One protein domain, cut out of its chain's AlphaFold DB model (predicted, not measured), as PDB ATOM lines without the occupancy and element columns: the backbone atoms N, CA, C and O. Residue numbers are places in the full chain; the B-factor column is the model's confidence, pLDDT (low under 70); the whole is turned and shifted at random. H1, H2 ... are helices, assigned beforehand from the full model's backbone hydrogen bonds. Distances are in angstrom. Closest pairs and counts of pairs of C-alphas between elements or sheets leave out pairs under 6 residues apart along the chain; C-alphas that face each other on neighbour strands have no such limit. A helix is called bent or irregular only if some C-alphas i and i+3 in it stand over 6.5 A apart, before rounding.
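What this domain is: This is residues 274 to 386, 421 to 472 and 505 to 552 of the 677 residues of the protein "Innexin" of Nippostrongylus brasiliensis (UniProt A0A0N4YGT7). A head of helices gathers round H8b, with H2, H3, H7, H8a and H9 about it, and a long arm of H4 and H6, side by side, runs out from it. H1 packs along H4, and small H5 touches H6 towards the arm's far end. The printed part has 213 residues with nine named helices, H1 to H9, and no named strand: all helix. It is loose, radius of gyration of the C-alphas 22.4 A, spanning 77 by 39 by 34 A.

How they stand to each other: Start at H1, residues 274 to 287, which touches H4, residues 338 to 364, closest C-alphas Cys 287 and Ala 339, 5.2 A. Next, H2, residues 292 to 301, and H3, residues 308 to 331, form a hairpin, closest C-alphas Glu 298 and Leu 317, 7.1 A. H4 touches H6, residues 421 to 453, opposite ways at a shallow tilt of 24 degrees, closest C-alphas Gly 354 and Thr 438, 4.9 A. H5, residues 372 to 381, touches residues 428 to 432 of H6 alone, closest C-alphas Gly 373 and Thr 428, 5.6 A. H7, residues 455 to 465, touches H6 only at the corner, closest C-alphas Ala 451 and Arg 458, 5.5 A. H8, residues 506 to 532, assigned as one helix by its hydrogen bonds, is bent: C-alphas 517 and 520 are 9.7 A apart, and arms H8a, 506 to 517, and H8b, 520 to 532, are about perpendicular at 82 degrees. H8b touches H2, closest C-alphas Ile 296 and Ile 529, 5.8 A. H9, residues 535 to 550, forms a hairpin with H8b, closest C-alphas Asn 530 and Thr 538, 5.6 A. Every O i to N i+4 pair is within hydrogen-bond range in H2, H4, H5, H8a, H8b and H9; H1 has 8 of 10, H3 19 of 20, H6 28 of 29, H7 4 of 7.

Where its parts are: Find C-alpha 274 at (39.858, -45.184, -20.935), where H1 begins; H9 ends at C-alpha 550, (32.751, -35.887, 18.874). From first to last C-alpha, H3 measures 35.2 A, H4 37.7 A and H6 47.4 A.

The domain as a whole: The farthest C-alphas, Asp 386 and Pro 552, are 77.7 A apart. Residues 387 to 420 and 473 to 504 are not printed, gaps of 13.3 A and 11.1 A between C-alphas. Of the links printed whole, none is long. Mean pLDDT of the printed part is 80.5; 46 residues are under 70, among them 455 to 472.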
ATOM      1  N   ILE A 274      39.801 -46.656 -21.026       87.56
ATOM      2  CA  ILE A 274      39.858 -45.184 -20.935       87.56
ATOM      3  C   ILE A 274      39.344 -44.649 -19.581       87.56
ATOM      4  O   ILE A 274      40.043 -43.814 -18.999       87.56
ATOM      5  N   PRO A 275      38.212 -45.117 -19.007       88.25
ATOM      6  CA  PRO A 275      37.760 -44.635 -17.698       88.25
ATOM      7  C   PRO A 275      38.734 -44.985 -16.561       88.25
ATOM      8  O   PRO A 275      39.043 -44.127 -15.732       88.25
ATOM      9  N   LYS A 276      39.304 -46.202 -16.564       82.50
ATOM     10  CA  LYS A 276      40.332 -46.619 -15.588       82.50
ATOM     11  C   LYS A 276      41.604 -45.777 -15.729       82.50
ATOM     12  O   LYS A 276      42.182 -45.364 -14.726       82.50
ATOM     13  N   LEU A 277      42.020 -45.472 -16.961       82.38
ATOM     14  CA  LEU A 277      43.165 -44.600 -17.232       82.38
ATOM     15  C   LEU A 277      42.909 -43.162 -16.752       82.38
ATOM     16  O   LEU A 277      43.792 -42.569 -16.139       82.38
ATOM     17  N   PHE A 278      41.705 -42.622 -16.961       85.50
ATOM     18  CA  PHE A 278      41.303 -41.316 -16.430       85.50
ATOM     19  C   PHE A 278      41.336 -41.293 -14.894       85.50
ATOM     20  O   PHE A 278      41.942 -40.393 -14.310       85.50
ATOM     21  N   TRP A 279      40.769 -42.304 -14.224       83.56
ATOM     22  CA  TRP A 279      40.793 -42.402 -12.761       83.56
ATOM     23  C   TRP A 279      42.217 -42.540 -12.208       83.56
ATOM     24  O   TRP A 279      42.599 -41.802 -11.297       83.56
ATOM     25  N   LYS A 280      43.043 -43.413 -12.799       77.12
ATOM     26  CA  LYS A 280      44.435 -43.597 -12.369       77.12
ATOM     27  C   LYS A 280      45.282 -42.348 -12.619       77.12
ATOM     28  O   LYS A 280      45.979 -41.924 -11.702       77.12
ATOM     29  N   LEU A 281      45.214 -41.731 -13.802       77.50
ATOM     30  CA  LEU A 281      46.016 -40.543 -14.121       77.50
ATOM     31  C   LEU A 281      45.529 -39.279 -13.404       77.50
ATOM     32  O   LEU A 281      46.347 -38.587 -12.813       77.50
ATOM     33  N   VAL A 282      44.235 -38.949 -13.455       77.44
ATOM     34  CA  VAL A 282      43.702 -37.677 -12.925       77.44
ATOM     35  C   VAL A 282      43.336 -37.798 -11.448       77.44
ATOM     36  O   VAL A 282      43.718 -36.943 -10.646       77.44
ATOM     37  N   GLY A 283      42.635 -38.873 -11.080       68.81
ATOM     38  CA  GLY A 283      42.188 -39.127  -9.712       68.81
ATOM     39  C   GLY A 283      43.362 -39.238  -8.743       68.81
ATOM     40  O   GLY A 283      43.489 -38.395  -7.855       68.81
ATOM     41  N   SER A 284      44.248 -40.223  -8.934       64.50
ATOM     42  CA  SER A 284      45.362 -40.454  -7.999       64.50
ATOM     43  C   SER A 284      46.382 -39.302  -7.995       64.50
ATOM     44  O   SER A 284      46.579 -38.647  -6.970       64.50
ATOM     45  N   HIS A 285      46.978 -38.988  -9.148       63.94
ATOM     46  CA  HIS A 285      48.173 -38.144  -9.217       63.94
ATOM     47  C   HIS A 285      47.897 -36.649  -8.978       63.94
ATOM     48  O   HIS A 285      48.732 -35.958  -8.398       63.94
ATOM     49  N   TRP A 286      46.738 -36.130  -9.406       58.06
ATOM     50  CA  TRP A 286      46.419 -34.696  -9.286       58.06
ATOM     51  C   TRP A 286      45.490 -34.384  -8.109       58.06
ATOM     52  O   TRP A 286      45.579 -33.301  -7.535       58.06
ATOM     53  N   CYS A 287      44.610 -35.316  -7.727       58.81
ATOM     54  CA  CYS A 287      43.602 -35.093  -6.687       58.81
ATOM     55  C   CYS A 287      43.850 -35.870  -5.379       58.81
ATOM     56  O   CYS A 287      43.164 -35.601  -4.387       58.81
ATOM     57  N   HIS A 288      44.811 -36.802  -5.334       59.75
ATOM     58  CA  HIS A 288      44.945 -37.761  -4.233       59.75
ATOM     59  C   HIS A 288      46.377 -37.918  -3.684       59.75
ATOM     60  O   HIS A 288      46.912 -39.014  -3.560       59.75
ATOM     61  N   GLY A 289      46.980 -36.805  -3.244       52.69
ATOM     62  CA  GLY A 289      48.298 -36.757  -2.573       52.69
ATOM     63  C   GLY A 289      48.383 -37.382  -1.163       52.69
ATOM     64  O   GLY A 289      49.111 -36.866  -0.314       52.69
ATOM     65  N   VAL A 290      47.591 -38.424  -0.907       56.94
ATOM     66  CA  VAL A 290      47.695 -39.460   0.136       56.94
ATOM     67  C   VAL A 290      47.019 -40.681  -0.470       56.94
ATOM     68  O   VAL A 290      45.905 -40.544  -0.963       56.94
ATOM     69  N   ASP A 291      47.629 -41.856  -0.437       65.06
ATOM     70  CA  ASP A 291      47.055 -43.011  -1.121       65.06
ATOM     71  C   ASP A 291      45.773 -43.561  -0.443       65.06
ATOM     72  O   ASP A 291      45.702 -43.716   0.778       65.06
ATOM     73  N   LEU A 292      44.746 -43.831  -1.258       76.25
ATOM     74  CA  LEU A 292      43.470 -44.413  -0.827       76.25
ATOM     75  C   LEU A 292      43.583 -45.936  -0.680       76.25
ATOM     76  O   LEU A 292      42.975 -46.509   0.219       76.25
ATOM     77  N   GLU A 293      44.383 -46.568  -1.541       78.50
ATOM     78  CA  GLU A 293      44.634 -48.009  -1.556       78.50
ATOM     79  C   GLU A 293      45.298 -48.449  -0.242       78.50
ATOM     80  O   GLU A 293      44.776 -49.330   0.438       78.50
ATOM     81  N   THR A 294      46.314 -47.718   0.222       83.38
ATOM     82  CA  THR A 294      46.922 -47.865   1.558       83.38
ATOM     83  C   THR A 294      45.881 -47.862   2.689       83.38
ATOM     84  O   THR A 294      45.910 -48.738   3.551       83.38
ATOM     85  N   ALA A 295      44.924 -46.923   2.698       84.19
ATOM     86  CA  ALA A 295      43.911 -46.845   3.759       84.19
ATOM     87  C   ALA A 295      42.981 -48.074   3.797       84.19
ATOM     88  O   ALA A 295      42.480 -48.439   4.862       84.19
ATOM     89  N   ILE A 296      42.750 -48.706   2.645       86.75
ATOM     90  CA  ILE A 296      41.872 -49.873   2.504       86.75
ATOM     91  C   ILE A 296      42.651 -51.166   2.790       86.75
ATOM     92  O   ILE A 296      42.115 -52.047   3.455       86.75
ATOM     93  N   ILE A 297      43.933 -51.242   2.416       86.00
ATOM     94  CA  ILE A 297      44.851 -52.334   2.787       86.00
ATOM     95  C   ILE A 297      45.036 -52.404   4.313       86.00
ATOM     96  O   ILE A 297      44.958 -53.483   4.899       86.00
ATOM     97  N   GLU A 298      45.231 -51.269   4.996       87.75
ATOM     98  CA  GLU A 298      45.283 -51.258   6.467       87.75
ATOM     99  C   GLU A 298      43.928 -51.628   7.100       87.75
ATOM    100  O   GLU A 298      43.895 -52.300   8.131       87.75
ATOM    101  N   ALA A 299      42.803 -51.260   6.473       88.19
ATOM    102  CA  ALA A 299      41.476 -51.693   6.915       88.19
ATOM    103  C   ALA A 299      41.256 -53.207   6.723       88.19
ATOM    104  O   ALA A 299      40.624 -53.841   7.568       88.19
ATOM    105  N   GLU A 300      41.796 -53.809   5.660       88.75
ATOM    106  CA  GLU A 300      41.686 -55.246   5.393       88.75
ATOM    107  C   GLU A 300      42.367 -56.085   6.482       88.75
ATOM    108  O   GLU A 300      41.763 -57.033   6.992       88.75
ATOM    109  N   LYS A 301      43.565 -55.682   6.933       88.69
ATOM    110  CA  LYS A 301      44.292 -56.342   8.038       88.69
ATOM    111  C   LYS A 301      43.471 -56.428   9.330       88.69
ATOM    112  O   LYS A 301      43.628 -57.370  10.103       88.69
ATOM    113  N   LEU A 302      42.542 -55.496   9.564       87.94
ATOM    114  CA  LEU A 302      41.656 -55.554  10.732       87.94
ATOM    115  C   LEU A 302      40.734 -56.783  10.724       87.94
ATOM    116  O   LEU A 302      40.233 -57.152  11.782       87.94
ATOM    117  N   ARG A 303      40.508 -57.443   9.578       86.56
ATOM    118  CA  ARG A 303      39.723 -58.689   9.501       86.56
ATOM    119  C   ARG A 303      40.425 -59.891  10.137       86.56
ATOM    120  O   ARG A 303      39.728 -60.814  10.546       86.56
ATOM    121  N   THR A 304      41.757 -59.898  10.213       88.12
ATOM    122  CA  THR A 304      42.538 -61.011  10.789       88.12
ATOM    123  C   THR A 304      42.990 -60.745  12.228       88.12
ATOM    124  O   THR A 304      43.280 -61.688  12.960       88.12
ATOM    125  N   LEU A 305      43.010 -59.478  12.655       88.50
ATOM    126  CA  LEU A 305      43.362 -59.062  14.015       88.50
ATOM    127  C   LEU A 305      42.203 -59.258  15.008       88.50
ATOM    128  O   LEU A 305      41.055 -58.889  14.743       88.50
ATOM    129  N   VAL A 306      42.531 -59.772  16.197       88.94
ATOM    130  CA  VAL A 306      41.606 -60.072  17.306       88.94
ATOM    131  C   VAL A 306      42.187 -59.524  18.618       88.94
ATOM    132  O   VAL A 306      43.400 -59.395  18.747       88.94
ATOM    133  N   GLY A 307      41.336 -59.196  19.596       89.31
ATOM    134  CA  GLY A 307      41.773 -58.711  20.913       89.31
ATOM    135  C   GLY A 307      42.338 -57.287  20.889       89.31
ATOM    136  O   GLY A 307      41.964 -56.474  20.040       89.31
ATOM    137  N   ASP A 308      43.228 -56.977  21.831       87.38
ATOM    138  CA  ASP A 308      43.739 -55.617  22.039       87.38
ATOM    139  C   ASP A 308      44.511 -55.079  20.824       87.38
ATOM    140  O   ASP A 308      44.350 -53.904  20.479       87.38
ATOM    141  N   ASP A 309      45.234 -55.938  20.096       88.94
ATOM    142  CA  ASP A 309      45.945 -55.583  18.860       88.94
ATOM    143  C   ASP A 309      44.995 -55.026  17.789       88.94
ATOM    144  O   ASP A 309      45.298 -54.018  17.143       88.94
ATOM    145  N   ARG A 310      43.787 -55.604  17.655       91.25
ATOM    146  CA  ARG A 310      42.729 -55.067  16.779       91.25
ATOM    147  C   ARG A 310      42.325 -53.660  17.214       91.25
ATOM    148  O   ARG A 310      42.113 -52.804  16.360       91.25
ATOM    149  N   THR A 311      42.213 -53.401  18.519       89.00
ATOM    150  CA  THR A 311      41.828 -52.072  19.027       89.00
ATOM    151  C   THR A 311      42.932 -51.035  18.802       89.00
ATOM    152  O   THR A 311      42.639 -49.909  18.400       89.00
ATOM    153  N   SER A 312      44.200 -51.423  18.968       90.12
ATOM    154  CA  SER A 312      45.369 -50.581  18.692       90.12
ATOM    155  C   SER A 312      45.468 -50.229  17.202       90.12
ATOM    156  O   SER A 312      45.606 -49.055  16.840       90.12
ATOM    157  N   ALA A 313      45.284 -51.218  16.320       90.31
ATOM    158  CA  ALA A 313      45.253 -51.019  14.875       90.31
ATOM    159  C   ALA A 313      44.052 -50.160  14.428       90.31
ATOM    160  O   ALA A 313      44.235 -49.216  13.659       90.31
ATOM    161  N   LEU A 314      42.847 -50.399  14.968       92.44
ATOM    162  CA  LEU A 314      41.656 -49.566  14.736       92.44
ATOM    163  C   LEU A 314      41.894 -48.099  15.124       92.44
ATOM    164  O   LEU A 314      41.591 -47.199  14.344       92.44
ATOM    165  N   ASN A 315      42.456 -47.849  16.311       91.62
ATOM    166  CA  ASN A 315      42.761 -46.496  16.787       91.62
ATOM    167  C   ASN A 315      43.840 -45.810  15.932       91.62
ATOM    168  O   ASN A 315      43.760 -44.602  15.691       91.62
ATOM    169  N   SER A 316      44.830 -46.567  15.454       91.00
ATOM    170  CA  SER A 316      45.884 -46.067  14.564       91.00
ATOM    171  C   SER A 316      45.319 -45.690  13.191       91.00
ATOM    172  O   SER A 316      45.540 -44.575  12.719       91.00
ATOM    173  N   LEU A 317      44.502 -46.564  12.590       91.56
ATOM    174  CA  LEU A 317      43.840 -46.314  11.309       91.56
ATOM    175  C   LEU A 317      42.840 -45.151  11.390       91.56
ATOM    176  O   LEU A 317      42.821 -44.296  10.508       91.56
ATOM    177  N   ALA A 318      42.040 -45.067  12.456       90.56
ATOM    178  CA  ALA A 318      41.099 -43.964  12.646       90.56
ATOM    179  C   ALA A 318      41.821 -42.610  12.796       90.56
ATOM    180  O   ALA A 318      41.364 -41.607  12.245       90.56
ATOM    181  N   ASN A 319      42.977 -42.569  13.470       89.75
ATOM    182  CA  ASN A 319      43.802 -41.360  13.517       89.75
ATOM    183  C   ASN A 319      44.427 -41.023  12.160       89.75
ATOM    184  O   ASN A 319      44.332 -39.872  11.747       89.75
ATOM    185  N   PHE A 320      44.967 -42.007  11.434       88.75
ATOM    186  CA  PHE A 320      45.456 -41.807  10.067       88.75
ATOM    187  C   PHE A 320      44.367 -41.205   9.165       88.75
ATOM    188  O   PHE A 320      44.578 -40.151   8.569       88.75
ATOM    189  N   ILE A 321      43.165 -41.789   9.136       88.06
ATOM    190  CA  ILE A 321      42.038 -41.274   8.342       88.06
ATOM    191  C   ILE A 321      41.656 -39.845   8.773       88.06
ATOM    192  O   ILE A 321      41.455 -38.984   7.911       88.06
ATOM    193  N   ARG A 322      41.614 -39.550  10.082       86.25
ATOM    194  CA  ARG A 322      41.362 -38.191  10.598       86.25
ATOM    195  C   ARG A 322      42.424 -37.198  10.111       86.25
ATOM    196  O   ARG A 322      42.066 -36.170   9.538       86.25
ATOM    197  N   ASP A 323      43.709 -37.501  10.281       84.88
ATOM    198  CA  ASP A 323      44.809 -36.617   9.876       84.88
ATOM    199  C   ASP A 323      44.860 -36.404   8.353       84.88
ATOM    200  O   ASP A 323      45.173 -35.306   7.888       84.88
ATOM    201  N   VAL A 324      44.461 -37.401   7.559       80.06
ATOM    202  CA  VAL A 324      44.334 -37.295   6.097       80.06
ATOM    203  C   VAL A 324      43.178 -36.374   5.687       80.06
ATOM    204  O   VAL A 324      43.361 -35.504   4.828       80.06
ATOM    205  N   LEU A 325      42.013 -36.486   6.334       79.44
ATOM    206  CA  LEU A 325      40.879 -35.575   6.122       79.44
ATOM    207  C   LEU A 325      41.219 -34.137   6.567       79.44
ATOM    208  O   LEU A 325      40.913 -33.173   5.859       79.44
ATOM    209  N   GLU A 326      41.922 -33.967   7.689       78.75
ATOM    210  CA  GLU A 326      42.383 -32.663   8.182       78.75
ATOM    211  C   GLU A 326      43.522 -32.043   7.354       78.75
ATOM    212  O   GLU A 326      43.618 -30.816   7.240       78.75
ATOM    213  N   SER A 327      44.366 -32.871   6.740       75.06
ATOM    214  CA  SER A 327      45.385 -32.464   5.769       75.06
ATOM    215  C   SER A 327      44.728 -31.914   4.500       75.06
ATOM    216  O   SER A 327      44.998 -30.776   4.100       75.06
ATOM    217  N   LYS A 328      43.760 -32.651   3.929       67.75
ATOM    218  CA  LYS A 328      42.942 -32.181   2.798       67.75
ATOM    219  C   LYS A 328      42.163 -30.901   3.135       67.75
ATOM    220  O   LYS A 328      42.133 -29.987   2.311       67.75
ATOM    221  N   ARG A 329      41.610 -30.776   4.353       66.62
ATOM    222  CA  ARG A 329      40.917 -29.560   4.838       66.62
ATOM    223  C   ARG A 329      41.769 -28.291   4.700       66.62
ATOM    224  O   ARG A 329      41.206 -27.247   4.395       66.62
ATOM    225  N   ARG A 330      43.090 -28.362   4.917       62.44
ATOM    226  CA  ARG A 330      43.979 -27.180   4.948       62.44
ATOM    227  C   ARG A 330      44.567 -26.751   3.598       62.44
ATOM    228  O   ARG A 330      45.002 -25.613   3.490       62.44
ATOM    229  N   ARG A 331      44.566 -27.605   2.567       59.06
ATOM    230  CA  ARG A 331      45.085 -27.264   1.216       59.06
ATOM    231  C   ARG A 331      44.030 -26.648   0.281       59.06
ATOM    232  O   ARG A 331      44.332 -26.284  -0.851       59.06
ATOM    233  N   SER A 332      42.781 -26.581   0.730       52.25
ATOM    234  CA  SER A 332      41.591 -26.422  -0.107       52.25
ATOM    235  C   SER A 332      41.150 -24.955  -0.239       52.25
ATOM    236  O   SER A 332      40.252 -24.512   0.469       52.25
ATOM    237  N   TYR A 333      41.766 -24.205  -1.164       49.50
ATOM    238  CA  TYR A 333      41.266 -22.878  -1.584       49.50
ATOM    239  C   TYR A 333      40.010 -22.984  -2.468       49.50
ATOM    240  O   TYR A 333      39.073 -22.210  -2.307       49.50
ATOM    241  N   PHE A 334      39.954 -23.993  -3.345       45.88
ATOM    242  CA  PHE A 334      38.702 -24.530  -3.886       45.88
ATOM    243  C   PHE A 334      38.348 -25.812  -3.118       45.88
ATOM    244  O   PHE A 334      39.242 -26.548  -2.694       45.88
ATOM    245  N   GLY A 335      37.050 -26.030  -2.879       46.53
ATOM    246  CA  GLY A 335      36.530 -26.911  -1.823       46.53
ATOM    247  C   GLY A 335      36.961 -28.386  -1.873       46.53
ATOM    248  O   GLY A 335      37.269 -28.939  -2.928       46.53
ATOM    249  N   SER A 336      36.940 -29.038  -0.703       54.50
ATOM    250  CA  SER A 336      37.397 -30.418  -0.472       54.50
ATOM    251  C   SER A 336      36.424 -31.449  -1.060       54.50
ATOM    252  O   SER A 336      35.676 -32.109  -0.334       54.50
ATOM    253  N   SER A 337      36.378 -31.487  -2.389       67.88
ATOM    254  CA  SER A 337      35.439 -32.272  -3.185       67.88
ATOM    255  C   SER A 337      36.003 -32.684  -4.550       67.88
ATOM    256  O   SER A 337      35.307 -33.383  -5.278       67.88
ATOM    257  N   LEU A 338      37.222 -32.265  -4.928       75.44
ATOM    258  CA  LEU A 338      37.783 -32.531  -6.262       75.44
ATOM    259  C   LEU A 338      37.944 -34.031  -6.539       75.44
ATOM    260  O   LEU A 338      37.482 -34.491  -7.574       75.44
ATOM    261  N   ALA A 339      38.482 -34.811  -5.595       76.69
ATOM    262  CA  ALA A 339      38.589 -36.266  -5.746       76.69
ATOM    263  C   ALA A 339      37.208 -36.931  -5.910       76.69
ATOM    264  O   ALA A 339      37.008 -37.732  -6.821       76.69
ATOM    265  N   SER A 340      36.232 -36.531  -5.087       80.19
ATOM    266  CA  SER A 340      34.839 -36.983  -5.203       80.19
ATOM    267  C   SER A 340      34.188 -36.604  -6.544       80.19
ATOM    268  O   SER A 340      33.458 -37.408  -7.117       80.19
ATOM    269  N   ILE A 341      34.468 -35.408  -7.076       83.19
ATOM    270  CA  ILE A 341      33.974 -34.946  -8.383       83.19
ATOM    271  C   ILE A 341      34.639 -35.730  -9.519       83.19
ATOM    272  O   ILE A 341      33.936 -36.216 -10.399       83.19
ATOM    273  N   CYS A 342      35.960 -35.923  -9.482       85.44
ATOM    274  CA  CYS A 342      36.675 -36.756 -10.449       85.44
ATOM    275  C   CYS A 342      36.138 -38.192 -10.467       85.44
ATOM    276  O   CYS A 342      35.990 -38.748 -11.548       85.44
ATOM    277  N   TYR A 343      35.770 -38.763  -9.314       86.12
ATOM    278  CA  TYR A 343      35.160 -40.093  -9.267       86.12
ATOM    279  C   TYR A 343      33.762 -40.128  -9.903       86.12
ATOM    280  O   TYR A 343      33.467 -41.025 -10.689       86.12
ATOM    281  N   VAL A 344      32.912 -39.124  -9.641       89.38
ATOM    282  CA  VAL A 344      31.615 -38.987 -10.335       89.38
ATOM    283  C   VAL A 344      31.817 -38.842 -11.850       89.38
ATOM    284  O   VAL A 344      31.117 -39.500 -12.615       89.38
ATOM    285  N   ILE A 345      32.800 -38.051 -12.296       90.88
ATOM    286  CA  ILE A 345      33.152 -37.919 -13.719       90.88
ATOM    287  C   ILE A 345      33.602 -39.267 -14.305       90.88
ATOM    288  O   ILE A 345      33.156 -39.602 -15.399       90.88
ATOM    289  N   THR A 346      34.395 -40.072 -13.585       90.31
ATOM    290  CA  THR A 346      34.753 -41.439 -14.011       90.31
ATOM    291  C   THR A 346      33.505 -42.288 -14.258       90.31
ATOM    292  O   THR A 346      33.378 -42.853 -15.339       90.31
ATOM    293  N   LYS A 347      32.540 -42.320 -13.324       92.44
ATOM    294  CA  LYS A 347      31.296 -43.095 -13.498       92.44
ATOM    295  C   LYS A 347      30.488 -42.653 -14.727       92.44
ATOM    296  O   LYS A 347      29.954 -43.483 -15.458       92.44
ATOM    297  N   TRP A 348      30.399 -41.348 -14.992       94.94
ATOM    298  CA  TRP A 348      29.723 -40.849 -16.198       94.94
ATOM    299  C   TRP A 348      30.515 -41.136 -17.484       94.94
ATOM    300  O   TRP A 348      29.907 -41.363 -18.529       94.94
ATOM    301  N   LEU A 349      31.847 -41.204 -17.412       94.62
ATOM    302  CA  LEU A 349      32.712 -41.623 -18.517       94.62
ATOM    303  C   LEU A 349      32.586 -43.131 -18.815       94.62
ATOM    304  O   LEU A 349      32.638 -43.517 -19.980       94.62
ATOM    305  N   GLU A 350      32.343 -43.976 -17.807       94.44
ATOM    306  CA  GLU A 350      31.994 -45.397 -17.982       94.44
ATOM    307  C   GLU A 350      30.658 -45.564 -18.721       94.44
ATOM    308  O   GLU A 350      30.575 -46.341 -19.675       94.44
ATOM    309  N   VAL A 351      29.628 -44.795 -18.341       96.69
ATOM    310  CA  VAL A 351      28.324 -44.774 -19.035       96.69
ATOM    311  C   VAL A 351      28.471 -44.281 -20.478       96.69
ATOM    312  O   VAL A 351      27.941 -44.908 -21.394       96.69
ATOM    313  N   LEU A 352      29.218 -43.194 -20.697       96.44
ATOM    314  CA  LEU A 352      29.476 -42.649 -22.031       96.44
ATOM    315  C   LEU A 352      30.243 -43.644 -22.916       96.44
ATOM    316  O   LEU A 352      29.895 -43.803 -24.085       96.44
ATOM    317  N   ASN A 353      31.234 -44.351 -22.362       96.12
ATOM    318  CA  ASN A 353      31.905 -45.450 -23.054       96.12
ATOM    319  C   ASN A 353      30.906 -46.566 -23.398       96.12
ATOM    320  O   ASN A 353      30.825 -46.931 -24.562       96.12
ATOM    321  N   GLY A 354      30.088 -47.050 -22.457       95.75
ATOM    322  CA  GLY A 354      29.076 -48.083 -22.731       95.75
ATOM    323  C   GLY A 354      28.129 -47.725 -23.887       95.75
ATOM    324  O   GLY A 354      27.940 -48.515 -24.812       95.75
ATOM    325  N   VAL A 355      27.623 -46.486 -23.914       95.56
ATOM    326  CA  VAL A 355      26.808 -45.969 -25.031       95.56
ATOM    327  C   VAL A 355      27.613 -45.883 -26.337       95.56
ATOM    328  O   VAL A 355      27.117 -46.289 -27.388       95.56
ATOM    329  N   GLY A 356      28.867 -45.422 -26.289       95.12
ATOM    330  CA  GLY A 356      29.766 -45.391 -27.447       95.12
ATOM    331  C   GLY A 356      30.083 -46.783 -28.015       95.12
ATOM    332  O   GLY A 356      30.211 -46.939 -29.226       95.12
ATOM    333  N   GLN A 357      30.141 -47.806 -27.162       95.44
ATOM    334  CA  GLN A 357      30.364 -49.204 -27.545       95.44
ATOM    335  C   GLN A 357      29.125 -49.808 -28.221       95.44
ATOM    336  O   GLN A 357      29.259 -50.495 -29.233       95.44
ATOM    337  N   LEU A 358      27.919 -49.496 -27.725       94.12
ATOM    338  CA  LEU A 358      26.662 -49.845 -28.401       94.12
ATOM    339  C   LEU A 358      26.538 -49.152 -29.764       94.12
ATOM    340  O   LEU A 358      26.151 -49.798 -30.735       94.12
ATOM    341  N   TYR A 359      26.916 -47.873 -29.858       93.62
ATOM    342  CA  TYR A 359      26.976 -47.154 -31.133       93.62
ATOM    343  C   TYR A 359      27.967 -47.801 -32.110       93.62
ATOM    344  O   TYR A 359      27.632 -47.994 -33.276       93.62
ATOM    345  N   LEU A 360      29.156 -48.199 -31.642       92.56
ATOM    346  CA  LEU A 360      30.156 -48.870 -32.475       92.56
ATOM    347  C   LEU A 360      29.620 -50.209 -33.014       92.56
ATOM    348  O   LEU A 360      29.729 -50.462 -34.212       92.56
ATOM    349  N   LEU A 361      28.954 -51.021 -32.182       90.62
ATOM    350  CA  LEU A 361      28.287 -52.249 -32.642       90.62
ATOM    351  C   LEU A 361      27.153 -51.978 -33.647       90.62
ATOM    352  O   LEU A 361      27.032 -52.696 -34.641       90.62
ATOM    353  N   ALA A 362      26.324 -50.958 -33.410       89.50
ATOM    354  CA  ALA A 362      25.237 -50.588 -34.316       89.50
ATOM    355  C   ALA A 362      25.764 -50.102 -35.678       89.50
ATOM    356  O   ALA A 362      25.215 -50.473 -36.711       89.50
ATOM    357  N   ALA A 363      26.855 -49.330 -35.692       87.50
ATOM    358  CA  ALA A 363      27.486 -48.822 -36.910       87.50
ATOM    359  C   ALA A 363      28.307 -49.881 -37.676       87.50
ATOM    360  O   ALA A 363      28.441 -49.777 -38.892       87.50
ATOM    361  N   PHE A 364      28.867 -50.882 -36.986       85.94
ATOM    362  CA  PHE A 364      29.714 -51.919 -37.596       85.94
ATOM    363  C   PHE A 364      28.931 -53.144 -38.098       85.94
ATOM    364  O   PHE A 364      29.332 -53.755 -39.086       85.94
ATOM    365  N   VAL A 365      27.826 -53.499 -37.428       82.94
ATOM    366  CA  VAL A 365      26.997 -54.682 -37.740       82.94
ATOM    367  C   VAL A 365      25.537 -54.310 -37.990       82.94
ATOM    368  O   VAL A 365      24.959 -54.727 -38.987       82.94
ATOM    369  N   GLY A 366      24.927 -53.544 -37.082       71.12
ATOM    370  CA  GLY A 366      23.470 -53.367 -37.005       71.12
ATOM    371  C   GLY A 366      22.827 -52.427 -38.029       71.12
ATOM    372  O   GLY A 366      21.722 -51.957 -37.774       71.12
ATOM    373  N   GLU A 367      23.517 -52.080 -39.121       77.19
ATOM    374  CA  GLU A 367      23.090 -51.090 -40.135       77.19
ATOM    375  C   GLU A 367      22.650 -49.718 -39.553       77.19
ATOM    376  O   GLU A 367      21.940 -48.947 -40.196       77.19
ATOM    377  N   GLY A 368      23.095 -49.387 -38.335       78.94
ATOM    378  CA  GLY A 368      22.724 -48.182 -37.587       78.94
ATOM    379  C   GLY A 368      21.599 -48.355 -36.554       78.94
ATOM    380  O   GLY A 368      21.357 -47.429 -35.780       78.94
ATOM    381  N   ASP A 369      20.935 -49.514 -36.469       84.19
ATOM    382  CA  ASP A 369      19.927 -49.779 -35.433       84.19
ATOM    383  C   ASP A 369      20.569 -50.254 -34.121       84.19
ATOM    384  O   ASP A 369      21.161 -51.330 -34.037       84.19
ATOM    385  N   PHE A 370      20.386 -49.484 -33.047       86.81
ATOM    386  CA  PHE A 370      20.826 -49.848 -31.699       86.81
ATOM    387  C   PHE A 370      20.161 -51.123 -31.154       86.81
ATOM    388  O   PHE A 370      20.751 -51.788 -30.305       86.81
ATOM    389  N   PHE A 371      18.965 -51.486 -31.627       87.69
ATOM    390  CA  PHE A 371      18.174 -52.624 -31.141       87.69
ATOM    391  C   PHE A 371      18.302 -53.890 -32.005       87.69
ATOM    392  O   PHE A 371      17.549 -54.849 -31.804       87.69
ATOM    393  N   TRP A 372      19.263 -53.933 -32.938       85.31
ATOM    394  CA  TRP A 372      19.443 -55.049 -33.877       85.31
ATOM    395  C   TRP A 372      19.534 -56.424 -33.186       85.31
ATOM    396  O   TRP A 372      18.900 -57.380 -33.636       85.31
ATOM    397  N   GLY A 373      20.239 -56.519 -32.048       86.31
ATOM    398  CA  GLY A 373      20.403 -57.769 -31.294       86.31
ATOM    399  C   GLY A 373      19.094 -58.308 -30.703       86.31
ATOM    400  O   GLY A 373      18.871 -59.519 -30.691       86.31
ATOM    401  N   PHE A 374      18.178 -57.422 -30.295       86.88
ATOM    402  CA  PHE A 374      16.841 -57.819 -29.845       86.88
ATOM    403  C   PHE A 374      15.958 -58.281 -31.012       86.88
ATOM    404  O   PHE A 374      15.257 -59.286 -30.885       86.88
ATOM    405  N   ARG A 375      16.027 -57.612 -32.176       84.06
ATOM    406  CA  ARG A 375      15.312 -58.065 -33.385       84.06
ATOM    407  C   ARG A 375      15.776 -59.453 -33.827       84.06
ATOM    408  O   ARG A 375      14.940 -60.293 -34.153       84.06
ATOM    409  N   LEU A 376      17.089 -59.699 -33.806       81.31
ATOM    410  CA  LEU A 376      17.668 -60.994 -34.161       81.31
ATOM    411  C   LEU A 376      17.197 -62.099 -33.207       81.31
ATOM    412  O   LEU A 376      16.726 -63.134 -33.674       81.31
ATOM    413  N   LEU A 377      17.230 -61.858 -31.889       83.12
ATOM    414  CA  LEU A 377      16.681 -62.795 -30.902       83.12
ATOM    415  C   LEU A 377      15.199 -63.103 -31.172       83.12
ATOM    416  O   LEU A 377      14.807 -64.266 -31.140       83.12
ATOM    417  N   MET A 378      14.384 -62.089 -31.479       83.50
ATOM    418  CA  MET A 378      12.963 -62.291 -31.777       83.50
ATOM    419  C   MET A 378      12.738 -63.105 -33.065       83.50
ATOM    420  O   MET A 378      11.835 -63.936 -33.101       83.50
ATOM    421  N   SER A 379      13.567 -62.926 -34.102       78.81
ATOM    422  CA  SER A 379      13.500 -63.739 -35.332       78.81
ATOM    423  C   SER A 379      13.803 -65.214 -35.060       78.81
ATOM    424  O   SER A 379      13.057 -66.089 -35.495       78.81
ATOM    425  N   VAL A 380      14.852 -65.491 -34.277       78.69
ATOM    426  CA  VAL A 380      15.234 -66.861 -33.894       78.69
ATOM    427  C   VAL A 380      14.148 -67.512 -33.025       78.69
ATOM    428  O   VAL A 380      13.787 -68.663 -33.251       78.69
ATOM    429  N   LEU A 381      13.558 -66.775 -32.074       82.75
ATOM    430  CA  LEU A 381      12.446 -67.275 -31.248       82.75
ATOM    431  C   LEU A 381      11.166 -67.556 -32.054       82.75
ATOM    432  O   LEU A 381      10.401 -68.444 -31.683       82.75
ATOM    433  N   ASN A 382      10.947 -66.840 -33.160       84.25
ATOM    434  CA  ASN A 382       9.842 -67.086 -34.092       84.25
ATOM    435  C   ASN A 382      10.126 -68.224 -35.097       84.25
ATOM    436  O   ASN A 382       9.249 -68.554 -35.895       84.25
ATOM    437  N   GLY A 383      11.329 -68.811 -35.093       76.38
ATOM    438  CA  GLY A 383      11.734 -69.857 -36.039       76.38
ATOM    439  C   GLY A 383      11.970 -69.366 -37.474       76.38
ATOM    440  O   GLY A 383      12.065 -70.182 -38.390       76.38
ATOM    441  N   THR A 384      12.068 -68.050 -37.698       69.12
ATOM    442  CA  THR A 384      12.357 -67.462 -39.016       69.12
ATOM    443  C   THR A 384      13.867 -67.384 -39.259       69.12
ATOM    444  O   THR A 384      14.450 -66.303 -39.349       69.12
ATOM    445  N   ASP A 385      14.497 -68.560 -39.356       60.62
ATOM    446  CA  ASP A 385      15.930 -68.760 -39.630       60.62
ATOM    447  C   ASP A 385      16.261 -68.647 -41.137       60.62
ATOM    448  O   ASP A 385      16.836 -69.554 -41.745       60.62
ATOM    449  N   ASP A 386      15.902 -67.526 -41.770       61.03
ATOM    450  CA  ASP A 386      16.281 -67.262 -43.165       61.03
ATOM    451  C   ASP A 386      17.816 -67.082 -43.271       61.03
ATOM    452  O   ASP A 386      18.367 -66.140 -42.694       61.03
ATOM    453  N   PHE A 421      29.388 -67.276 -39.257       83.81
ATOM    454  CA  PHE A 421      28.583 -68.024 -38.286       83.81
ATOM    455  C   PHE A 421      29.076 -67.815 -36.844       83.81
ATOM    456  O   PHE A 421      28.274 -67.721 -35.919       83.81
ATOM    457  N   ILE A 422      30.394 -67.700 -36.643       85.00
ATOM    458  CA  ILE A 422      30.994 -67.432 -35.328       85.00
ATOM    459  C   ILE A 422      30.756 -65.966 -34.939       85.00
ATOM    460  O   ILE A 422      30.304 -65.693 -33.826       85.00
ATOM    461  N   ASN A 423      30.985 -65.032 -35.869       87.06
ATOM    462  CA  ASN A 423      30.748 -63.599 -35.671       87.06
ATOM    463  C   ASN A 423      29.292 -63.307 -35.275       87.06
ATOM    464  O   ASN A 423      29.063 -62.557 -34.329       87.06
ATOM    465  N   GLU A 424      28.323 -63.940 -35.942       86.00
ATOM    466  CA  GLU A 424      26.889 -63.855 -35.638       86.00
ATOM    467  C   GLU A 424      26.618 -64.128 -34.148       86.00
ATOM    468  O   GLU A 424      25.939 -63.347 -33.476       86.00
ATOM    469  N   LYS A 425      27.201 -65.198 -33.588       87.19
ATOM    470  CA  LYS A 425      26.997 -65.568 -32.178       87.19
ATOM    471  C   LYS A 425      27.790 -64.680 -31.214       87.19
ATOM    472  O   LYS A 425      27.230 -64.265 -30.200       87.19
ATOM    473  N   ILE A 426      29.041 -64.339 -31.542       90.44
ATOM    474  CA  ILE A 426      29.881 -63.437 -30.731       90.44
ATOM    475  C   ILE A 426      29.223 -62.059 -30.598       90.44
ATOM    476  O   ILE A 426      29.042 -61.578 -29.481       90.44
ATOM    477  N   TYR A 427      28.808 -61.435 -31.705       90.31
ATOM    478  CA  TYR A 427      28.206 -60.101 -31.667       90.31
ATOM    479  C   TYR A 427      26.809 -60.085 -31.047       90.31
ATOM    480  O   TYR A 427      26.483 -59.129 -30.345       90.31
ATOM    481  N   THR A 428      26.017 -61.151 -31.215       89.00
ATOM    482  CA  THR A 428      24.739 -61.295 -30.498       89.00
ATOM    483  C   THR A 428      24.969 -61.306 -28.984       89.00
ATOM    484  O   THR A 428      24.354 -60.526 -28.262       89.00
ATOM    485  N   PHE A 429      25.900 -62.133 -28.492       92.38
ATOM    486  CA  PHE A 429      26.241 -62.193 -27.067       92.38
ATOM    487  C   PHE A 429      26.823 -60.868 -26.544       92.38
ATOM    488  O   PHE A 429      26.395 -60.381 -25.495       92.38
ATOM    489  N   LEU A 430      27.743 -60.244 -27.291       93.25
ATOM    490  CA  LEU A 430      28.325 -58.945 -26.943       93.25
ATOM    491  C   LEU A 430      27.277 -57.835 -26.843       93.25
ATOM    492  O   LEU A 430      27.390 -56.996 -25.954       93.25
ATOM    493  N   TRP A 431      26.250 -57.833 -27.698       94.06
ATOM    494  CA  TRP A 431      25.164 -56.855 -27.612       94.06
ATOM    495  C   TRP A 431      24.446 -56.946 -26.257       94.06
ATOM    496  O   TRP A 431      24.364 -55.948 -25.539       94.06
ATOM    497  N   PHE A 432      24.015 -58.145 -25.844       94.44
ATOM    498  CA  PHE A 432      23.370 -58.342 -24.539       94.44
ATOM    499  C   PHE A 432      24.304 -58.013 -23.365       94.44
ATOM    500  O   PHE A 432      23.875 -57.366 -22.408       94.44
ATOM    501  N   TRP A 433      25.581 -58.403 -23.445       95.69
ATOM    502  CA  TRP A 433      26.574 -58.093 -22.414       95.69
ATOM    503  C   TRP A 433      26.789 -56.581 -22.254       95.69
ATOM    504  O   TRP A 433      26.718 -56.057 -21.144       95.69
ATOM    505  N   ILE A 434      26.997 -55.851 -23.352       94.44
ATOM    506  CA  ILE A 434      27.270 -54.408 -23.317       94.44
ATOM    507  C   ILE A 434      26.017 -53.611 -22.915       94.44
ATOM    508  O   ILE A 434      26.144 -52.625 -22.186       94.44
ATOM    509  N   VAL A 435      24.806 -54.051 -23.286       95.50
ATOM    510  CA  VAL A 435      23.549 -53.481 -22.755       95.50
ATOM    511  C   VAL A 435      23.463 -53.674 -21.236       95.50
ATOM    512  O   VAL A 435      23.219 -52.702 -20.519       95.50
ATOM    513  N   PHE A 436      23.721 -54.885 -20.726       95.25
ATOM    514  CA  PHE A 436      23.737 -55.165 -19.284       95.25
ATOM    515  C   PHE A 436      24.755 -54.289 -18.537       95.25
ATOM    516  O   PHE A 436      24.391 -53.614 -17.572       95.25
ATOM    517  N   ILE A 437      26.001 -54.230 -19.020       95.31
ATOM    518  CA  ILE A 437      27.062 -53.401 -18.432       95.31
ATOM    519  C   ILE A 437      26.681 -51.917 -18.460       95.31
ATOM    520  O   ILE A 437      26.816 -51.242 -17.447       95.31
ATOM    521  N   THR A 438      26.132 -51.406 -19.566       95.62
ATOM    522  CA  THR A 438      25.735 -49.990 -19.683       95.62
ATOM    523  C   THR A 438      24.612 -49.630 -18.704       95.62
ATOM    524  O   THR A 438      24.663 -48.571 -18.077       95.62
ATOM    525  N   MET A 439      23.632 -50.517 -18.496       95.94
ATOM    526  CA  MET A 439      22.576 -50.323 -17.492       95.94
ATOM    527  C   MET A 439      23.114 -50.396 -16.055       95.94
ATOM    528  O   MET A 439      22.733 -49.581 -15.212       95.94
ATOM    529  N   ALA A 440      24.035 -51.321 -15.772       95.00
ATOM    530  CA  ALA A 440      24.665 -51.443 -14.460       95.00
ATOM    531  C   ALA A 440      25.562 -50.231 -14.131       95.00
ATOM    532  O   ALA A 440      25.476 -49.677 -13.031       95.00
ATOM    533  N   SER A 441      26.352 -49.756 -15.102       95.44
ATOM    534  CA  SER A 441      27.134 -48.516 -15.016       95.44
ATOM    535  C   SER A 441      26.234 -47.296 -14.819       95.44
ATOM    536  O   SER A 441      26.539 -46.453 -13.979       95.44
ATOM    537  N   LEU A 442      25.086 -47.211 -15.505       96.19
ATOM    538  CA  LEU A 442      24.129 -46.113 -15.324       96.19
ATOM    539  C   LEU A 442      23.547 -46.095 -13.902       96.19
ATOM    540  O   LEU A 442      23.517 -45.041 -13.265       96.19
ATOM    541  N   PHE A 443      23.143 -47.249 -13.360       94.25
ATOM    542  CA  PHE A 443      22.677 -47.336 -11.972       94.25
ATOM    543  C   PHE A 443      23.783 -46.967 -10.966       94.25
ATOM    544  O   PHE A 443      23.534 -46.213 -10.023       94.25
ATOM    545  N   SER A 444      25.017 -47.429 -11.199       91.94
ATOM    546  CA  SER A 444      26.205 -47.076 -10.406       91.94
ATOM    547  C   SER A 444      26.475 -45.565 -10.415       91.94
ATOM    548  O   SER A 444      26.589 -44.944  -9.354       91.94
ATOM    549  N   ALA A 445      26.484 -44.947 -11.600       93.62
ATOM    550  CA  ALA A 445      26.689 -43.516 -11.787       93.62
ATOM    551  C   ALA A 445      25.596 -42.685 -11.107       93.62
ATOM    552  O   ALA A 445      25.915 -41.729 -10.399       93.62
ATOM    553  N   LEU A 446      24.323 -43.067 -11.241       92.12
ATOM    554  CA  LEU A 446      23.206 -42.393 -10.572       92.12
ATOM    555  C   LEU A 446      23.308 -42.507  -9.042       92.12
ATOM    556  O   LEU A 446      23.221 -41.487  -8.354       92.12
ATOM    557  N   ARG A 447      23.574 -43.709  -8.505       87.94
ATOM    558  CA  ARG A 447      23.773 -43.939  -7.061       87.94
ATOM    559  C   ARG A 447      24.904 -43.070  -6.514       87.94
ATOM    560  O   ARG A 447      24.728 -42.397  -5.498       87.94
ATOM    561  N   GLN A 448      26.050 -43.063  -7.194       87.88
ATOM    562  CA  GLN A 448      27.239 -42.351  -6.733       87.88
ATOM    563  C   GLN A 448      27.126 -40.833  -6.927       87.88
ATOM    564  O   GLN A 448      27.612 -40.077  -6.091       87.88
ATOM    565  N   THR A 449      26.414 -40.370  -7.958       87.56
ATOM    566  CA  THR A 449      26.080 -38.947  -8.145       87.56
ATOM    567  C   THR A 449      25.153 -38.457  -7.032       87.56
ATOM    568  O   THR A 449      25.422 -37.417  -6.432       87.56
ATOM    569  N   ALA A 450      24.109 -39.219  -6.687       85.06
ATOM    570  CA  ALA A 450      23.232 -38.888  -5.565       85.06
ATOM    571  C   ALA A 450      24.007 -38.855  -4.235       85.06
ATOM    572  O   ALA A 450      23.919 -37.873  -3.502       85.06
ATOM    573  N   ALA A 451      24.827 -39.875  -3.959       79.88
ATOM    574  CA  ALA A 451      25.642 -39.947  -2.748       79.88
ATOM    575  C   ALA A 451      26.689 -38.819  -2.651       79.88
ATOM    576  O   ALA A 451      26.841 -38.200  -1.599       79.88
ATOM    577  N   LEU A 452      27.421 -38.520  -3.729       78.75
ATOM    578  CA  LEU A 452      28.545 -37.581  -3.679       78.75
ATOM    579  C   LEU A 452      28.183 -36.132  -4.009       78.75
ATOM    580  O   LEU A 452      28.948 -35.256  -3.612       78.75
ATOM    581  N   LEU A 453      27.040 -35.827  -4.634       74.75
ATOM    582  CA  LEU A 453      26.626 -34.439  -4.902       74.75
ATOM    583  C   LEU A 453      25.489 -33.936  -3.997       74.75
ATOM    584  O   LEU A 453      25.498 -32.759  -3.640       74.75
ATOM    585  N   LEU A 454      24.540 -34.785  -3.578       76.44
ATOM    586  CA  LEU A 454      23.366 -34.336  -2.817       76.44
ATOM    587  C   LEU A 454      23.582 -34.495  -1.296       76.44
ATOM    588  O   LEU A 454      23.612 -35.625  -0.805       76.44
ATOM    589  N   PRO A 455      23.669 -33.405  -0.504       68.81
ATOM    590  CA  PRO A 455      23.932 -33.504   0.937       68.81
ATOM    591  C   PRO A 455      22.853 -34.298   1.693       68.81
ATOM    592  O   PRO A 455      23.185 -35.100   2.561       68.81
ATOM    593  N   MET A 456      21.579 -34.178   1.299       65.88
ATOM    594  CA  MET A 456      20.475 -34.908   1.944       65.88
ATOM    595  C   MET A 456      20.608 -36.438   1.835       65.88
ATOM    596  O   MET A 456      20.235 -37.152   2.761       65.88
ATOM    597  N   TYR A 457      21.182 -36.955   0.741       67.25
ATOM    598  CA  TYR A 457      21.404 -38.398   0.574       67.25
ATOM    599  C   TYR A 457      22.668 -38.892   1.297       67.25
ATOM    600  O   TYR A 457      22.743 -40.070   1.644       67.25
ATOM    601  N   ARG A 458      23.635 -38.009   1.597       69.81
ATOM    602  CA  ARG A 458      24.815 -38.362   2.411       69.81
ATOM    603  C   ARG A 458      24.437 -38.733   3.834       69.81
ATOM    604  O   ARG A 458      24.969 -39.716   4.334       69.81
ATOM    605  N   ALA A 459      23.532 -37.979   4.462       63.59
ATOM    606  CA  ALA A 459      23.047 -38.283   5.808       63.59
ATOM    607  C   ALA A 459      22.398 -39.679   5.851       63.59
ATOM    608  O   ALA A 459      22.852 -40.535   6.602       63.59
ATOM    609  N   LEU A 460      21.453 -39.952   4.941       65.81
ATOM    610  CA  LEU A 460      20.775 -41.250   4.813       65.81
ATOM    611  C   LEU A 460      21.749 -42.433   4.621       65.81
ATOM    612  O   LEU A 460      21.533 -43.519   5.154       65.81
ATOM    613  N   ILE A 461      22.818 -42.241   3.845       66.75
ATOM    614  CA  ILE A 461      23.837 -43.274   3.610       66.75
ATOM    615  C   ILE A 461      24.755 -43.428   4.833       66.75
ATOM    616  O   ILE A 461      25.040 -44.555   5.235       66.75
ATOM    617  N   ALA A 462      25.178 -42.326   5.455       65.44
ATOM    618  CA  ALA A 462      26.017 -42.337   6.650       65.44
ATOM    619  C   ALA A 462      25.302 -42.937   7.872       65.44
ATOM    620  O   ALA A 462      25.934 -43.664   8.636       65.44
ATOM    621  N   ASP A 463      23.993 -42.717   8.021       62.56
ATOM    622  CA  ASP A 463      23.168 -43.287   9.093       62.56
ATOM    623  C   ASP A 463      23.231 -44.821   9.141       62.56
ATOM    624  O   ASP A 463      23.129 -45.395  10.225       62.56
ATOM    625  N   ASN A 464      23.452 -45.493   8.002       67.12
ATOM    626  CA  ASN A 464      23.636 -46.948   7.948       67.12
ATOM    627  C   ASN A 464      24.994 -47.403   8.508       67.12
ATOM    628  O   ASN A 464      25.068 -48.476   9.105       67.12
ATOM    629  N   PHE A 465      26.046 -46.595   8.340       68.00
ATOM    630  CA  PHE A 465      27.401 -46.874   8.838       68.00
ATOM    631  C   PHE A 465      27.624 -46.405  10.283       68.00
ATOM    632  O   PHE A 465      28.558 -46.864  10.937       68.00
ATOM    633  N   LEU A 466      26.787 -45.492  10.781       67.38
ATOM    634  CA  LEU A 466      26.863 -44.948  12.136       67.38
ATOM    635  C   LEU A 466      26.155 -45.847  13.173       67.38
ATOM    636  O   LEU A 466      25.161 -46.510  12.849       67.38
ATOM    637  N   PRO A 467      26.646 -45.857  14.430       60.16
ATOM    638  CA  PRO A 467      26.159 -46.750  15.477       60.16
ATOM    639  C   PRO A 467      24.706 -46.479  15.871       60.16
ATOM    640  O   PRO A 467      24.248 -45.340  15.912       60.16
ATOM    641  N   VAL A 468      23.995 -47.546  16.250       51.59
ATOM    642  CA  VAL A 468      22.556 -47.534  16.590       51.59
ATOM    643  C   VAL A 468      22.196 -46.521  17.694       51.59
ATOM    644  O   VAL A 468      21.071 -46.021  17.719       51.59
ATOM    645  N   SER A 469      23.152 -46.141  18.545       48.72
ATOM    646  CA  SER A 469      23.005 -45.108  19.581       48.72
ATOM    647  C   SER A 469      22.719 -43.692  19.053       48.72
ATOM    648  O   SER A 469      22.231 -42.863  19.815       48.72
ATOM    649  N   SER A 470      22.958 -43.390  17.770       51.22
ATOM    650  CA  SER A 470      22.462 -42.147  17.147       51.22
ATOM    651  C   SER A 470      20.996 -42.250  16.701       51.22
ATOM    652  O   SER A 470      20.292 -41.235  16.628       51.22
ATOM    653  N   ARG A 471      20.553 -43.480  16.402       48.41
ATOM    654  CA  ARG A 471      19.330 -43.829  15.666       48.41
ATOM    655  C   ARG A 471      18.114 -44.000  16.581       48.41
ATOM    656  O   ARG A 471      17.008 -43.651  16.177       48.41
ATOM    657  N   PHE A 472      18.326 -44.481  17.809       40.62
ATOM    658  CA  PHE A 472      17.311 -44.576  18.865       40.62
ATOM    659  C   PHE A 472      17.742 -43.811  20.125       40.62
ATOM    660  O   PHE A 472      18.507 -44.313  20.942       40.62
ATOM    661  N   THR A 505      20.055 -32.371  19.510       53.62
ATOM    662  CA  THR A 505      19.454 -33.638  19.074       53.62
ATOM    663  C   THR A 505      20.501 -34.493  18.356       53.62
ATOM    664  O   THR A 505      21.352 -33.961  17.639       53.62
ATOM    665  N   SER A 506      20.437 -35.826  18.500       62.03
ATOM    666  CA  SER A 506      21.438 -36.736  17.910       62.03
ATOM    667  C   SER A 506      21.656 -36.484  16.412       62.03
ATOM    668  O   SER A 506      22.793 -36.469  15.947       62.03
ATOM    669  N   ARG A 507      20.576 -36.175  15.679       65.31
ATOM    670  CA  ARG A 507      20.596 -35.824  14.251       65.31
ATOM    671  C   ARG A 507      21.451 -34.596  13.931       65.31
ATOM    672  O   ARG A 507      22.242 -34.662  13.003       65.31
ATOM    673  N   ALA A 508      21.370 -33.515  14.708       67.19
ATOM    674  CA  ALA A 508      22.183 -32.318  14.460       67.19
ATOM    675  C   ALA A 508      23.689 -32.577  14.673       67.19
ATOM    676  O   ALA A 508      24.534 -32.000  13.986       67.19
ATOM    677  N   LEU A 509      24.027 -33.488  15.593       71.81
ATOM    678  CA  LEU A 509      25.397 -33.943  15.832       71.81
ATOM    679  C   LEU A 509      25.896 -34.872  14.703       71.81
ATOM    680  O   LEU A 509      27.047 -34.764  14.277       71.81
ATOM    681  N   VAL A 510      25.015 -35.730  14.173       73.06
ATOM    682  CA  VAL A 510      25.269 -36.552  12.975       73.06
ATOM    683  C   VAL A 510      25.477 -35.683  11.737       73.06
ATOM    684  O   VAL A 510      26.493 -35.837  11.061       73.06
ATOM    685  N   ASP A 511      24.600 -34.713  11.473       73.00
ATOM    686  CA  ASP A 511      24.742 -33.783  10.350       73.00
ATOM    687  C   ASP A 511      26.055 -32.997  10.421       73.00
ATOM    688  O   ASP A 511      26.723 -32.828   9.398       73.00
ATOM    689  N   TYR A 512      26.472 -32.565  11.617       76.81
ATOM    690  CA  TYR A 512      27.779 -31.942  11.825       76.81
ATOM    691  C   TYR A 512      28.930 -32.889  11.445       76.81
ATOM    692  O   TYR A 512      29.804 -32.506  10.664       76.81
ATOM    693  N   PHE A 513      28.923 -34.131  11.938       80.44
ATOM    694  CA  PHE A 513      29.950 -35.125  11.609       80.44
ATOM    695  C   PHE A 513      30.005 -35.407  10.098       80.44
ATOM    696  O   PHE A 513      31.066 -35.282   9.484       80.44
ATOM    697  N   VAL A 514      28.862 -35.688   9.467       78.81
ATOM    698  CA  VAL A 514      28.771 -35.993   8.029       78.81
ATOM    699  C   VAL A 514      29.229 -34.807   7.170       78.81
ATOM    700  O   VAL A 514      30.036 -34.984   6.257       78.81
ATOM    701  N   HIS A 515      28.778 -33.585   7.466       76.50
ATOM    702  CA  HIS A 515      29.015 -32.428   6.594       76.50
ATOM    703  C   HIS A 515      30.302 -31.642   6.892       76.50
ATOM    704  O   HIS A 515      30.853 -31.028   5.975       76.50
ATOM    705  N   LYS A 516      30.800 -31.624   8.138       75.88
ATOM    706  CA  LYS A 516      32.004 -30.854   8.521       75.88
ATOM    707  C   LYS A 516      33.255 -31.720   8.653       75.88
ATOM    708  O   LYS A 516      34.316 -31.280   8.191       75.88
ATOM    709  N   VAL A 517      33.128 -32.909   9.249       77.56
ATOM    710  CA  VAL A 517      34.246 -33.827   9.536       77.56
ATOM    711  C   VAL A 517      34.498 -34.766   8.354       77.56
ATOM    712  O   VAL A 517      35.566 -34.710   7.754       77.56
ATOM    713  N   LEU A 518      33.504 -35.580   7.986       78.50
ATOM    714  CA  LEU A 518      33.646 -36.664   7.010       78.50
ATOM    715  C   LEU A 518      33.646 -36.163   5.553       78.50
ATOM    716  O   LEU A 518      34.532 -36.515   4.774       78.50
ATOM    717  N   ARG A 519      32.705 -35.272   5.204       80.19
ATOM    718  CA  ARG A 519      32.571 -34.625   3.879       80.19
ATOM    719  C   ARG A 519      32.401 -35.629   2.723       80.19
ATOM    720  O   ARG A 519      32.147 -36.809   2.939       80.19
ATOM    721  N   CYS A 520      32.513 -35.151   1.480       79.06
ATOM    722  CA  CYS A 520      32.422 -35.979   0.272       79.06
ATOM    723  C   CYS A 520      33.474 -37.107   0.287       79.06
ATOM    724  O   CYS A 520      33.135 -38.284   0.197       79.06
ATOM    725  N   ASP A 521      34.743 -36.732   0.473       80.75
ATOM    726  CA  ASP A 521      35.888 -37.638   0.346       80.75
ATOM    727  C   ASP A 521      35.924 -38.731   1.434       80.75
ATOM    728  O   ASP A 521      36.372 -39.843   1.165       80.75
ATOM    729  N   GLY A 522      35.442 -38.451   2.651       82.94
ATOM    730  CA  GLY A 522      35.345 -39.452   3.717       82.94
ATOM    731  C   GLY A 522      34.176 -40.421   3.529       82.94
ATOM    732  O   GLY A 522      34.325 -41.609   3.806       82.94
ATOM    733  N   VAL A 523      33.036 -39.954   2.999       82.38
ATOM    734  CA  VAL A 523      31.921 -40.836   2.596       82.38
ATOM    735  C   VAL A 523      32.358 -41.753   1.447       82.38
ATOM    736  O   VAL A 523      32.035 -42.940   1.460       82.38
ATOM    737  N   LEU A 524      33.146 -41.236   0.498       83.81
ATOM    738  CA  LEU A 524      33.748 -42.026  -0.577       83.81
ATOM    739  C   LEU A 524      34.693 -43.114  -0.032       83.81
ATOM    740  O   LEU A 524      34.520 -44.285  -0.363       83.81
ATOM    741  N   LEU A 525      35.630 -42.757   0.856       85.88
ATOM    742  CA  LEU A 525      36.533 -43.719   1.503       85.88
ATOM    743  C   LEU A 525      35.768 -44.819   2.263       85.88
ATOM    744  O   LEU A 525      36.049 -45.999   2.065       85.88
ATOM    745  N   LEU A 526      34.776 -44.462   3.087       85.50
ATOM    746  CA  LEU A 526      33.973 -45.458   3.810       85.50
ATOM    747  C   LEU A 526      33.137 -46.336   2.861       85.50
ATOM    748  O   LEU A 526      32.972 -47.521   3.140       85.50
ATOM    749  N   SER A 527      32.669 -45.813   1.718       84.56
ATOM    750  CA  SER A 527      32.000 -46.628   0.691       84.56
ATOM    751  C   SER A 527      32.938 -47.691   0.106       84.56
ATOM    752  O   SER A 527      32.518 -48.839  -0.042       84.56
ATOM    753  N   PHE A 528      34.201 -47.353  -0.179       86.06
ATOM    754  CA  PHE A 528      35.180 -48.326  -0.677       86.06
ATOM    755  C   PHE A 528      35.592 -49.355   0.383       86.06
ATOM    756  O   PHE A 528      35.643 -50.547   0.076       86.06
ATOM    757  N   ILE A 529      35.820 -48.935   1.636       87.00
ATOM    758  CA  ILE A 529      36.088 -49.868   2.747       87.00
ATOM    759  C   ILE A 529      34.894 -50.822   2.928       87.00
ATOM    760  O   ILE A 529      35.092 -52.026   3.075       87.00
ATOM    761  N   ASN A 530      33.654 -50.335   2.814       86.38
ATOM    762  CA  ASN A 530      32.468 -51.189   2.860       86.38
ATOM    763  C   ASN A 530      32.393 -52.178   1.686       86.38
ATOM    764  O   ASN A 530      32.015 -53.326   1.900       86.38
ATOM    765  N   GLY A 531      32.753 -51.751   0.472       81.31
ATOM    766  CA  GLY A 531      32.753 -52.608  -0.718       81.31
ATOM    767  C   GLY A 531      33.818 -53.711  -0.698       81.31
ATOM    768  O   GLY A 531      33.560 -54.802  -1.193       81.31
ATOM    769  N   ASN A 532      34.986 -53.445  -0.101       84.19
ATOM    770  CA  ASN A 532      36.143 -54.351  -0.129       84.19
ATOM    771  C   ASN A 532      36.312 -55.142   1.178       84.19
ATOM    772  O   ASN A 532      36.444 -56.363   1.172       84.19
ATOM    773  N   VAL A 533      36.283 -54.452   2.318       86.25
ATOM    774  CA  VAL A 533      36.546 -55.027   3.648       86.25
ATOM    775  C   VAL A 533      35.250 -55.471   4.335       86.25
ATOM    776  O   VAL A 533      35.248 -56.451   5.085       86.25
ATOM    777  N   GLY A 534      34.136 -54.794   4.046       85.62
ATOM    778  CA  GLY A 534      32.797 -55.129   4.532       85.62
ATOM    779  C   GLY A 534      32.265 -54.193   5.624       85.62
ATOM    780  O   GLY A 534      33.006 -53.515   6.347       85.62
ATOM    781  N   GLY A 535      30.937 -54.173   5.763       84.25
ATOM    782  CA  GLY A 535      30.221 -53.205   6.600       84.25
ATOM    783  C   GLY A 535      30.571 -53.230   8.090       84.25
ATOM    784  O   GLY A 535      30.608 -52.171   8.705       84.25
ATOM    785  N   LEU A 536      30.902 -54.392   8.670       85.69
ATOM    786  CA  LEU A 536      31.247 -54.493  10.098       85.69
ATOM    787  C   LEU A 536      32.531 -53.719  10.443       85.69
ATOM    788  O   LEU A 536      32.551 -52.949  11.398       85.69
ATOM    789  N   VAL A 537      33.588 -53.868   9.637       88.56
ATOM    790  CA  VAL A 537      34.847 -53.126   9.841       88.56
ATOM    791  C   VAL A 537      34.654 -51.640   9.522       88.56
ATOM    792  O   VAL A 537      35.181 -50.784  10.228       88.56
ATOM    793  N   THR A 538      33.833 -51.321   8.517       88.56
ATOM    794  CA  THR A 538      33.473 -49.932   8.183       88.56
ATOM    795  C   THR A 538      32.748 -49.239   9.340       88.56
ATOM    796  O   THR A 538      33.074 -48.100   9.671       88.56
ATOM    797  N   HIS A 539      31.807 -49.931   9.985       86.25
ATOM    798  CA  HIS A 539      31.082 -49.455  11.162       86.25
ATOM    799  C   HIS A 539      32.017 -49.249  12.363       86.25
ATOM    800  O   HIS A 539      31.953 -48.202  13.005       86.25
ATOM    801  N   ASP A 540      32.933 -50.184  12.640       88.50
ATOM    802  CA  ASP A 540      33.930 -50.023  13.709       88.50
ATOM    803  C   ASP A 540      34.828 -48.794  13.473       88.50
ATOM    804  O   ASP A 540      35.045 -47.998  14.390       88.50
ATOM    805  N   ILE A 541      35.303 -48.589  12.238       89.50
ATOM    806  CA  ILE A 541      36.100 -47.412  11.854       89.50
ATOM    807  C   ILE A 541      35.274 -46.124  11.995       89.50
ATOM    808  O   ILE A 541      35.749 -45.155  12.592       89.50
ATOM    809  N   ALA A 542      34.029 -46.105  11.508       87.19
ATOM    810  CA  ALA A 542      33.130 -44.958  11.633       87.19
ATOM    811  C   ALA A 542      32.825 -44.619  13.105       87.19
ATOM    812  O   ALA A 542      32.818 -43.446  13.479       87.19
ATOM    813  N   HIS A 543      32.648 -45.632  13.958       85.06
ATOM    814  CA  HIS A 543      32.431 -45.462  15.391       85.06
ATOM    815  C   HIS A 543      33.675 -44.925  16.118       85.06
ATOM    816  O   HIS A 543      33.537 -44.022  16.944       85.06
ATOM    817  N   GLN A 544      34.890 -45.389  15.796       87.06
ATOM    818  CA  GLN A 544      36.108 -44.810  16.385       87.06
ATOM    819  C   GLN A 544      36.372 -43.384  15.879       87.06
ATOM    820  O   GLN A 544      36.726 -42.516  16.674       87.06
ATOM    821  N   LEU A 545      36.126 -43.092  14.595       87.06
ATOM    822  CA  LEU A 545      36.185 -41.723  14.060       87.06
ATOM    823  C   LEU A 545      35.194 -40.793  14.775       87.06
ATOM    824  O   LEU A 545      35.568 -39.688  15.174       87.06
ATOM    825  N   TRP A 546      33.956 -41.245  14.996       83.31
ATOM    826  CA  TRP A 546      32.962 -40.535  15.804       83.31
ATOM    827  C   TRP A 546      33.465 -40.303  17.234       83.31
ATOM    828  O   TRP A 546      33.464 -39.171  17.714       83.31
ATOM    829  N   LYS A 547      33.975 -41.348  17.898       82.81
ATOM    830  CA  LYS A 547      34.512 -41.264  19.261       82.81
ATOM    831  C   LYS A 547      35.625 -40.218  19.376       82.81
ATOM    832  O   LYS A 547      35.560 -39.362  20.251       82.81
ATOM    833  N   ILE A 548      36.606 -40.253  18.470       81.88
ATOM    834  CA  ILE A 548      37.778 -39.361  18.466       81.88
ATOM    835  C   ILE A 548      37.397 -37.901  18.161       81.88
ATOM    836  O   ILE A 548      38.055 -36.990  18.658       81.88
ATOM    837  N   THR A 549      36.365 -37.659  17.344       75.94
ATOM    838  CA  THR A 549      36.026 -36.304  16.858       75.94
ATOM    839  C   THR A 549      34.849 -35.635  17.568       75.94
ATOM    840  O   THR A 549      34.735 -34.411  17.502       75.94
ATOM    841  N   VAL A 550      33.985 -36.398  18.248       70.25
ATOM    842  CA  VAL A 550      32.751 -35.887  18.874       70.25
ATOM    843  C   VAL A 550      32.797 -35.932  20.406       70.25
ATOM    844  O   VAL A 550      32.233 -35.042  21.045       70.25
ATOM    845  N   GLN A 551      33.471 -36.916  21.019       64.00
ATOM    846  CA  GLN A 551      33.571 -36.995  22.484       64.00
ATOM    847  C   GLN A 551      34.687 -36.072  23.014       64.00
ATOM    848  O   GLN A 551      35.834 -36.188  22.576       64.00
ATOM    849  N   PRO A 552      34.408 -35.173  23.979       48.38
ATOM    850  CA  PRO A 552      35.448 -34.364  24.603       48.38
ATOM    851  C   PRO A 552      36.378 -35.248  25.449       48.38
ATOM    852  O   PRO A 552      35.937 -35.959  26.350       48.38
TER     853      PRO A 552